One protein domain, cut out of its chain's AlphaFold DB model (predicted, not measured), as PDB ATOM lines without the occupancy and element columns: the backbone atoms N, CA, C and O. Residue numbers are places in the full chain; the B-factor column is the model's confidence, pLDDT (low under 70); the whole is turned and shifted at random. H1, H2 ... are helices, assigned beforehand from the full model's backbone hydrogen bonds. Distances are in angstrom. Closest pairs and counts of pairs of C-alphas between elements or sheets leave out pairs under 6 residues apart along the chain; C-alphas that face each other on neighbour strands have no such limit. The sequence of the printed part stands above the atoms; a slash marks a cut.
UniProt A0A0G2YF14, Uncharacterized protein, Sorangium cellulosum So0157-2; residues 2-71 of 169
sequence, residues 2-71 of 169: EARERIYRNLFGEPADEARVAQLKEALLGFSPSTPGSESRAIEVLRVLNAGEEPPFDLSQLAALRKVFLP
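This is residues 2 to 71 of the 169 residues of an uncharacterized protein of Sorangium cellulosum So0157-2 (UniProt A0A0G2YF14). The longest helix, H2, makes a helical hairpin with H3, side by side and opposite ways. H1 and H4 lie across one side of this pair: H1 by the end where H2 begins and H3 ends, H4 nearer the other end of H2. The 70 printed residues hold four named helices in the order H1, H2, H3, H4 and no named strand; the class is all helix. The whole is compact, with a radius of gyration of the C-alphas of 11.1 A, and spans 34 by 25 by 17 A.

H2, residues 18 to 30, measures 18.8 A from C-alpha 18 at (57.523, -62.873, 282.946) to C-alpha 30. H3 covers residues 40 to 49, 14.3 A. H1 covers residues 3 to 12, 14.4 A, beginning at C-alpha 3 (44.733, -56.976, 269.905). H4, residues 59 to 69, 15.4 A, ends at C-alpha 69 (58.373, -50.508, 281.706).

H2 is the hub, touching three helices. H2 and H3 touch at a shallow tilt of 20 degrees, opposite ways; their closest C-alphas, Ala 27 and Ala 42, are 4.9 A apart. With residues 25 to 29 alone H2 touches H4, at a steep tilt of 57 degrees, opposite ways; the closest C-alphas are Leu 28 and Arg 66, 5.5 A. H1 and H2 touch only at the corner, and only just, with 3 pairs of C-alphas within 8 A; the closest are Leu 11 and Val 21, 6.0 A. H1 touches H3 about perpendicular, at 89 degrees, with C-alphas 7 and 49 closest at 5.2 A. H1 and H4 are apart. In H1, H2, H3 and H4 every O i to N i+4 pair is within hydrogen-bond range.

The C-alphas farthest apart, Glu 14 and Ser 34, are 34.3 A apart. The printed part has no cut and no long link. Residues 15 and 71 have pLDDT under 70.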
ATOM      1  N   GLU A   2      40.216 -57.668 271.597       85.12
ATOM      2  CA  GLU A   2      40.983 -56.764 270.741       85.12
ATOM      3  C   GLU A   2      42.491 -56.998 270.925       85.12
ATOM      4  O   GLU A   2      42.937 -57.454 271.982       85.12
ATOM      5  N   ALA A   3      43.293 -56.707 269.898       86.06
ATOM      6  CA  ALA A   3      44.733 -56.976 269.905       86.06
ATOM      7  C   ALA A   3      45.459 -56.341 271.110       86.06
ATOM      8  O   ALA A   3      46.302 -56.972 271.749       86.06
ATOM      9  N   ARG A   4      45.087 -55.109 271.481       84.44
ATOM     10  CA  ARG A   4      45.675 -54.402 272.632       84.44
ATOM     11  C   ARG A   4      45.304 -55.046 273.962       84.44
ATOM     12  O   ARG A   4      46.182 -55.254 274.791       84.44
ATOM     13  N   GLU A   5      44.042 -55.426 274.139       84.62
ATOM     14  CA  GLU A   5      43.571 -56.127 275.341       84.62
ATOM     15  C   GLU A   5      44.356 -57.433 275.559       84.62
ATOM     16  O   GLU A   5      44.798 -57.722 276.672       84.62
ATOM     17  N   ARG A   6      44.611 -58.184 274.479       88.00
ATOM     18  CA  ARG A   6      45.423 -59.410 274.503       88.00
ATOM     19  C   ARG A   6      46.854 -59.136 274.959       88.00
ATOM     20  O   ARG A   6      47.348 -59.802 275.866       88.00
ATOM     21  N   ILE A   7      47.497 -58.132 274.361       89.25
ATOM     22  CA  ILE A   7      48.857 -57.713 274.715       89.25
ATOM     23  C   ILE A   7      48.917 -57.305 276.188       89.25
ATOM     24  O   ILE A   7      49.751 -57.818 276.930       89.25
ATOM     25  N   TYR A   8      48.019 -56.433 276.648       88.44
ATOM     26  CA  TYR A   8      48.042 -55.968 278.031       88.44
ATOM     27  C   TYR A   8      47.763 -57.079 279.033       88.44
ATOM     28  O   TYR A   8      48.372 -57.093 280.103       88.44
ATOM     29  N   ARG A   9      46.905 -58.046 278.691       87.12
ATOM     30  CA  ARG A   9      46.653 -59.205 279.554       87.12
ATOM     31  C   ARG A   9      47.925 -60.025 279.731       87.12
ATOM     32  O   ARG A   9      48.260 -60.381 280.853       87.12
ATOM     33  N   ASN A  10      48.669 -60.241 278.647       88.31
ATOM     34  CA  ASN A  10      49.943 -60.953 278.693       88.31
ATOM     35  C   ASN A  10      51.080 -60.164 279.364       88.31
ATOM     36  O   ASN A  10      52.075 -60.776 279.736       88.31
ATOM     37  N   LEU A  11      50.958 -58.837 279.502       87.81
ATOM     38  CA  LEU A  11      51.973 -57.977 280.122       87.81
ATOM     39  C   LEU A  11      51.711 -57.682 281.603       87.81
ATOM     40  O   LEU A  11      52.648 -57.663 282.400       87.81
ATOM     41  N   PHE A  12      50.457 -57.426 281.972       86.44
ATOM     42  CA  PHE A  12      50.090 -56.948 283.306       86.44
ATOM     43  C   PHE A  12      49.160 -57.900 284.063       86.44
ATOM     44  O   PHE A  12      49.132 -57.823 285.287       86.44
ATOM     45  N   GLY A  13      48.450 -58.805 283.374       81.56
ATOM     46  CA  GLY A  13      47.501 -59.767 283.956       81.56
ATOM     47  C   GLY A  13      48.127 -60.816 284.882       81.56
ATOM     48  O   GLY A  13      49.348 -60.906 285.025       81.56
ATOM     49  N   GLU A  14      47.290 -61.655 285.493       73.88
ATOM     50  CA  GLU A  14      47.722 -62.864 286.205       73.88
ATOM     51  C   GLU A  14      47.262 -64.141 285.467       73.88
ATOM     52  O   GLU A  14      46.065 -64.275 285.197       73.88
ATOM     53  N   PRO A  15      48.172 -65.092 285.146       68.88
ATOM     54  CA  PRO A  15      49.635 -64.972 285.174       68.88
ATOM     55  C   PRO A  15      50.170 -64.306 283.889       68.88
ATOM     56  O   PRO A  15      49.992 -64.840 282.798       68.88
ATOM     57  N   ALA A  16      50.850 -63.157 283.993       77.62
ATOM     58  CA  ALA A  16      51.618 -62.621 282.862       77.62
ATOM     59  C   ALA A  16      52.865 -63.470 282.601       77.62
ATOM     60  O   ALA A  16      53.442 -64.071 283.511       77.62
ATOM     61  N   ASP A  17      53.308 -63.455 281.349       82.94
ATOM     62  CA  ASP A  17      54.509 -64.150 280.909       82.94
ATOM     63  C   ASP A  17      55.754 -63.317 281.264       82.94
ATOM     64  O   ASP A  17      56.176 -62.434 280.514       82.94
ATOM     65  N   GLU A  18      56.342 -63.590 282.432       84.00
ATOM     66  CA  GLU A  18      57.523 -62.873 282.946       84.00
ATOM     67  C   GLU A  18      58.699 -62.878 281.963       84.00
ATOM     68  O   GLU A  18      59.407 -61.877 281.818       84.00
ATOM     69  N   ALA A  19      58.903 -63.990 281.249       86.94
ATOM     70  CA  ALA A  19      59.985 -64.108 280.280       86.94
ATOM     71  C   ALA A  19      59.759 -63.164 279.093       86.94
ATOM     72  O   ALA A  19      60.704 -62.542 278.598       86.94
ATOM     73  N   ARG A  20      58.510 -63.006 278.646       85.81
ATOM     74  CA  ARG A  20      58.170 -62.059 277.577       85.81
ATOM     75  C   ARG A  20      58.161 -60.617 278.041       85.81
ATOM     76  O   ARG A  20      58.619 -59.762 277.286       85.81
ATOM     77  N   VAL A  21      57.729 -60.344 279.268       85.75
ATOM     78  CA  VAL A  21      57.858 -59.013 279.876       85.75
ATOM     79  C   VAL A  21      59.329 -58.585 279.914       85.75
ATOM     80  O   VAL A  21      59.655 -57.467 279.512       85.75
ATOM     81  N   ALA A  22      60.235 -59.483 280.315       87.00
ATOM     82  CA  ALA A  22      61.673 -59.221 280.310       87.00
ATOM     83  C   ALA A  22      62.214 -58.952 278.892       87.00
ATOM     84  O   ALA A  22      62.885 -57.941 278.678       87.00
ATOM     85  N   GLN A  23      61.861 -59.787 277.910       91.00
ATOM     86  CA  GLN A  23      62.269 -59.585 276.511       91.00
ATOM     87  C   GLN A  23      61.748 -58.269 275.929       91.00
ATOM     88  O   GLN A  23      62.469 -57.583 275.205       91.00
ATOM     89  N   LEU A  24      60.504 -57.895 276.245       91.50
ATOM     90  CA  LEU A  24      59.937 -56.627 275.802       91.50
ATOM     91  C   LEU A  24      60.688 -55.452 276.432       91.50
ATOM     92  O   LEU A  24      61.007 -54.490 275.739       91.50
ATOM     93  N   LYS A  25      61.018 -55.532 277.723       88.69
ATOM     94  CA  LYS A  25      61.796 -54.498 278.412       88.69
ATOM     95  C   LYS A  25      63.167 -54.290 277.763       88.69
ATOM     96  O   LYS A  25      63.564 -53.147 277.547       88.69
ATOM     97  N   GLU A  26      63.872 -55.367 277.426       90.75
ATOM     98  CA  GLU A  26      65.149 -55.302 276.704       90.75
ATOM     99  C   GLU A  26      64.988 -54.699 275.305       90.75
ATOM    100  O   GLU A  26      65.749 -53.812 274.918       90.75
ATOM    101  N   ALA A  27      63.957 -55.113 274.566       92.19
ATOM    102  CA  ALA A  27      63.663 -54.563 273.246       92.19
ATOM    103  C   ALA A  27      63.363 -53.054 273.301       92.19
ATOM    104  O   ALA A  27      63.874 -52.283 272.491       92.19
ATOM    105  N   LEU A  28      62.583 -52.615 274.294       91.31
ATOM    106  CA  LEU A  28      62.243 -51.208 274.505       91.31
ATOM    107  C   LEU A  28      63.441 -50.369 274.977       91.31
ATOM    108  O   LEU A  28      63.472 -49.168 274.716       91.31
ATOM    109  N   LEU A  29      64.443 -50.963 275.637       90.44
ATOM    110  CA  LEU A  29      65.704 -50.276 275.948       90.44
ATOM    111  C   LEU A  29      66.500 -49.938 274.680       90.44
ATOM    112  O   LEU A  29      67.112 -48.872 274.621       90.44
ATOM    113  N   GLY A  30      66.467 -50.823 273.678       88.25
ATOM    114  CA  GLY A  30      67.110 -50.618 272.376       88.25
ATOM    115  C   GLY A  30      66.316 -49.742 271.400       88.25
ATOM    116  O   GLY A  30      66.864 -49.309 270.389       88.25
ATOM    117  N   PHE A  31      65.046 -49.454 271.694       91.81
ATOM    118  CA  PHE A  31      64.177 -48.653 270.837       91.81
ATOM    119  C   PHE A  31      64.498 -47.151 270.915       91.81
ATOM    120  O   PHE A  31      64.517 -46.553 271.999       91.81
ATOM    121  N   SER A  32      64.653 -46.519 269.749       88.31
ATOM    122  CA  SER A  32      64.789 -45.071 269.594       88.31
ATOM    123  C   SER A  32      63.861 -44.548 268.488       88.31
ATOM    124  O   SER A  32      64.047 -44.907 267.325       88.31
ATOM    125  N   PRO A  33      62.924 -43.625 268.786       84.62
ATOM    126  CA  PRO A  33      62.037 -43.044 267.771       84.62
ATOM    127  C   PRO A  33      62.771 -42.343 266.616       84.62
ATOM    128  O   PRO A  33      62.200 -42.157 265.548       84.62
ATOM    129  N   SER A  34      64.026 -41.930 266.823       87.94
ATOM    130  CA  SER A  34      64.859 -41.261 265.817       87.94
ATOM    131  C   SER A  34      65.704 -42.217 264.968       87.94
ATOM    132  O   SER A  34      66.415 -41.765 264.072       87.94
ATOM    133  N   THR A  35      65.667 -43.524 265.241       90.06
ATOM    134  CA  THR A  35      66.473 -44.532 264.545       90.06
ATOM    135  C   THR A  35      65.553 -45.514 263.816       90.06
ATOM    136  O   THR A  35      64.959 -46.372 264.475       90.06
ATOM    137  N   PRO A  36      65.441 -45.416 262.475       90.00
ATOM    138  CA  PRO A  36      64.594 -46.309 261.688       90.00
ATOM    139  C   PRO A  36      64.929 -47.784 261.925       90.00
ATOM    140  O   PRO A  36      66.100 -48.167 261.897       90.00
ATOM    141  N   GLY A  37      63.907 -48.610 262.150       89.50
ATOM    142  CA  GLY A  37      64.044 -50.051 262.346       89.50
ATOM    143  C   GLY A  37      64.439 -50.474 263.764       89.50
ATOM    144  O   GLY A  37      64.413 -51.675 264.049       89.50
ATOM    145  N   SER A  38      64.755 -49.541 264.673       91.50
ATOM    146  CA  SER A  38      65.060 -49.867 266.078       91.50
ATOM    147  C   SER A  38      63.852 -50.435 266.842       91.50
ATOM    148  O   SER A  38      64.013 -51.143 267.833       91.50
ATOM    149  N   GLU A  39      62.638 -50.184 266.356       93.19
ATOM    150  CA  GLU A  39      61.376 -50.719 266.862       93.19
ATOM    151  C   GLU A  39      61.158 -52.202 266.541       93.19
ATOM    152  O   GLU A  39      60.373 -52.860 267.225       93.19
ATOM    153  N   SER A  40      61.855 -52.745 265.532       93.31
ATOM    154  CA  SER A  40      61.557 -54.064 264.949       93.31
ATOM    155  C   SER A  40      61.506 -55.169 266.001       93.31
ATOM    156  O   SER A  40      60.598 -55.999 265.999       93.31
ATOM    157  N   ARG A  41      62.452 -55.152 266.949       93.06
ATOM    158  CA  ARG A  41      62.516 -56.157 268.015       93.06
ATOM    159  C   ARG A  41      61.356 -56.029 269.003       93.06
ATOM    160  O   ARG A  41      60.840 -57.043 269.464       93.06
ATOM    161  N   ALA A  42      60.934 -54.807 269.326       93.25
ATOM    162  CA  ALA A  42      59.797 -54.583 270.216       93.25
ATOM    163  C   ALA A  42      58.489 -55.032 269.547       93.25
ATOM    164  O   ALA A  42      57.703 -55.743 270.170       93.25
ATOM    165  N   ILE A  43      58.303 -54.701 268.264       94.38
ATOM    166  CA  ILE A  43      57.155 -55.149 267.461       94.38
ATOM    167  C   ILE A  43      57.105 -56.675 267.358       94.38
ATOM    168  O   ILE A  43      56.038 -57.257 267.524       94.38
ATOM    169  N   GLU A  44      58.243 -57.346 267.162       94.31
ATOM    170  CA  GLU A  44      58.303 -58.811 267.124       94.31
ATOM    171  C   GLU A  44      57.804 -59.440 268.435       94.31
ATOM    172  O   GLU A  44      56.965 -60.342 268.415       94.31
ATOM    173  N   VAL A  45      58.265 -58.938 269.586       93.56
ATOM    174  CA  VAL A  45      57.814 -59.433 270.896       93.56
ATOM    175  C   VAL A  45      56.319 -59.157 271.098       93.56
ATOM    176  O   VAL A  45      55.583 -60.049 271.526       93.56
ATOM    177  N   LEU A  46      55.845 -57.959 270.743       93.06
ATOM    178  CA  LEU A  46      54.427 -57.595 270.821       93.06
ATOM    179  C   LEU A  46      53.550 -58.448 269.896       93.06
ATOM    180  O   LEU A  46      52.448 -58.821 270.289       93.06
ATOM    181  N   ARG A  47      54.042 -58.820 268.710       93.94
ATOM    182  CA  ARG A  47      53.360 -59.732 267.784       93.94
ATOM    183  C   ARG A  47      53.159 -61.105 268.417       93.94
ATOM    184  O   ARG A  47      52.062 -61.652 268.353       93.94
ATOM    185  N   VAL A  48      54.174 -61.650 269.092       91.62
ATOM    186  CA  VAL A  48      54.034 -62.920 269.830       91.62
ATOM    187  C   VAL A  48      52.989 -62.791 270.943       91.62
ATOM    188  O   VAL A  48      52.110 -63.645 271.059       91.62
ATOM    189  N   LEU A  49      53.024 -61.695 271.707       90.00
ATOM    190  CA  LEU A  49      52.022 -61.390 272.740       90.00
ATOM    191  C   LEU A  49      50.613 -61.174 272.161       90.00
ATOM    192  O   LEU A  49      49.623 -61.307 272.880       90.00
ATOM    193  N   ASN A  50      50.520 -60.882 270.865       92.12
ATOM    194  CA  ASN A  50      49.283 -60.748 270.110       92.12
ATOM    195  C   ASN A  50      48.902 -62.021 269.321       92.12
ATOM    196  O   ASN A  50      48.130 -61.957 268.370       92.12
ATOM    197  N   ALA A  51      49.407 -63.198 269.703       89.25
ATOM    198  CA  ALA A  51      49.149 -64.474 269.016       89.25
ATOM    199  C   ALA A  51      49.605 -64.519 267.540       89.25
ATOM    200  O   ALA A  51      49.013 -65.211 266.715       89.25
ATOM    201  N   GLY A  52      50.676 -63.800 267.206       89.25
ATOM    202  CA  GLY A  52      51.274 -63.784 265.870       89.25
ATOM    203  C   GLY A  52      50.727 -62.699 264.938       89.25
ATOM    204  O   GLY A  52      51.296 -62.493 263.867       89.25
ATOM    205  N   GLU A  53      49.676 -61.982 265.338       90.94
ATOM    206  CA  GLU A  53      49.077 -60.887 264.567       90.94
ATOM    207  C   GLU A  53      49.819 -59.561 264.772       90.94
ATOM    208  O   GLU A  53      50.341 -59.288 265.859       90.94
ATOM    209  N   GLU A  54      49.814 -58.697 263.753       89.69
ATOM    210  CA  GLU A  54      50.484 -57.396 263.822       89.69
ATOM    211  C   GLU A  54      49.944 -56.549 264.988       89.69
ATOM    212  O   GLU A  54      48.732 -56.320 265.070       89.69
ATOM    213  N   PRO A  55      50.803 -56.110 265.926       89.94
ATOM    214  CA  PRO A  55      50.358 -55.335 267.069       89.94
ATOM    215  C   PRO A  55      49.997 -53.907 266.625       89.94
ATOM    216  O   PRO A  55      50.742 -53.288 265.869       89.94
ATOM    217  N   PRO A  56      48.896 -53.324 267.126       87.44
ATOM    218  CA  PRO A  56      48.452 -51.985 266.738       87.44
ATOM    219  C   PRO A  56      49.190 -50.905 267.548       87.44
ATOM    220  O   PRO A  56      48.551 -50.114 268.246       87.44
ATOM    221  N   PHE A  57      50.526 -50.940 267.525       87.69
ATOM    222  CA  PHE A  57      51.409 -49.994 268.210       87.69
ATOM    223  C   PHE A  57      52.211 -49.193 267.191       87.69
ATOM    224  O   PHE A  57      53.035 -49.753 266.472       87.69
ATOM    225  N   ASP A  58      52.009 -47.879 267.167       89.38
ATOM    226  CA  ASP A  58      52.904 -46.970 266.451       89.38
ATOM    227  C   ASP A  58      54.136 -46.583 267.301       89.38
ATOM    228  O   ASP A  58      54.281 -46.972 268.465       89.38
ATOM    229  N   LEU A  59      55.046 -45.792 266.723       89.50
ATOM    230  CA  LEU A  59      56.273 -45.351 267.398       89.50
ATOM    231  C   LEU A  59      56.004 -44.535 268.673       89.50
ATOM    232  O   LEU A  59      56.773 -44.620 269.633       89.50
ATOM    233  N   SER A  60      54.925 -43.750 268.704       88.50
ATOM    234  CA  SER A  60      54.542 -42.968 269.881       88.50
ATOM    235  C   SER A  60      54.036 -43.875 271.001       88.50
ATOM    236  O   SER A  60      54.398 -43.682 272.161       88.50
ATOM    237  N   GLN A  61      53.278 -44.917 270.654       89.31
ATOM    238  CA  GLN A  61      52.765 -45.910 271.594       89.31
ATOM    239  C   GLN A  61      53.887 -46.802 272.134       89.31
ATOM    240  O   GLN A  61      53.898 -47.129 273.319       89.31
ATOM    241  N   LEU A  62      54.885 -47.135 271.311       90.56
ATOM    242  CA  LEU A  62      56.107 -47.806 271.765       90.56
ATOM    243  C   LEU A  62      56.927 -46.931 272.719       90.56
ATOM    244  O   LEU A  62      57.419 -47.419 273.738       90.56
ATOM    245  N   ALA A  63      57.049 -45.631 272.433       88.44
ATOM    246  CA  ALA A  63      57.733 -44.691 273.320       88.44
ATOM    247  C   ALA A  63      57.015 -44.561 274.670       88.44
ATOM    248  O   ALA A  63      57.666 -44.509 275.716       88.44
ATOM    249  N   ALA A  64      55.683 -44.566 274.661       87.31
ATOM    250  CA  ALA A  64      54.867 -44.554 275.868       87.31
ATOM    251  C   ALA A  64      55.021 -45.850 276.670       87.31
ATOM    252  O   ALA A  64      55.288 -45.815 277.872       87.31
ATOM    253  N   LEU A  65      54.961 -46.998 275.991       87.88
ATOM    254  CA  LEU A  65      55.148 -48.310 276.605       87.88
ATOM    255  C   LEU A  65      56.543 -48.442 277.235       87.88
ATOM    256  O   LEU A  65      56.691 -48.981 278.329       87.88
ATOM    257  N   ARG A  66      57.574 -47.866 276.607       86.75
ATOM    258  CA  ARG A  66      58.919 -47.784 277.191       86.75
ATOM    259  C   ARG A  66      58.919 -47.070 278.546       86.75
ATOM    260  O   ARG A  66      59.578 -47.553 279.461       86.75
ATOM    261  N   LYS A  67      58.178 -45.968 278.710       81.31
ATOM    262  CA  LYS A  67      58.086 -45.230 279.989       81.31
ATOM    263  C   LYS A  67      57.329 -46.002 281.073       81.31
ATOM    264  O   LYS A  67      57.647 -45.870 282.250       81.31
ATOM    265  N   VAL A  68      56.381 -46.850 280.675       80.62
ATOM    266  CA  VAL A  68      55.654 -47.771 281.566       80.62
ATOM    267  C   VAL A  68      56.586 -48.842 282.144       80.62
ATOM    268  O   VAL A  68      56.583 -49.081 283.352       80.62
ATOM    269  N   PHE A  69      57.422 -49.459 281.297       78.44
ATOM    270  CA  PHE A  69      58.373 -50.508 281.706       78.44
ATOM    271  C   PHE A  69      59.677 -49.978 282.309       78.44
ATOM    272  O   PHE A  69      60.373 -50.707 283.025       78.44
ATOM    273  N   LEU A  70      60.005 -48.715 282.043       75.25
ATOM    274  CA  LEU A  70      61.166 -48.015 282.585       75.25
ATOM    275  C   LEU A  70      60.733 -46.703 283.260       75.25
ATOM    276  O   LEU A  70      61.109 -45.626 282.785       75.25
ATOM    277  N   PRO A  71      59.957 -46.764 284.362       67.00
ATOM    278  CA  PRO A  71      59.558 -45.570 285.090       67.00
ATOM    279  C   PRO A  71      60.761 -44.727 285.519       67.00
ATOM    280  O   PRO A  71      61.734 -45.301 286.031       67.00
TER     281      PRO A  71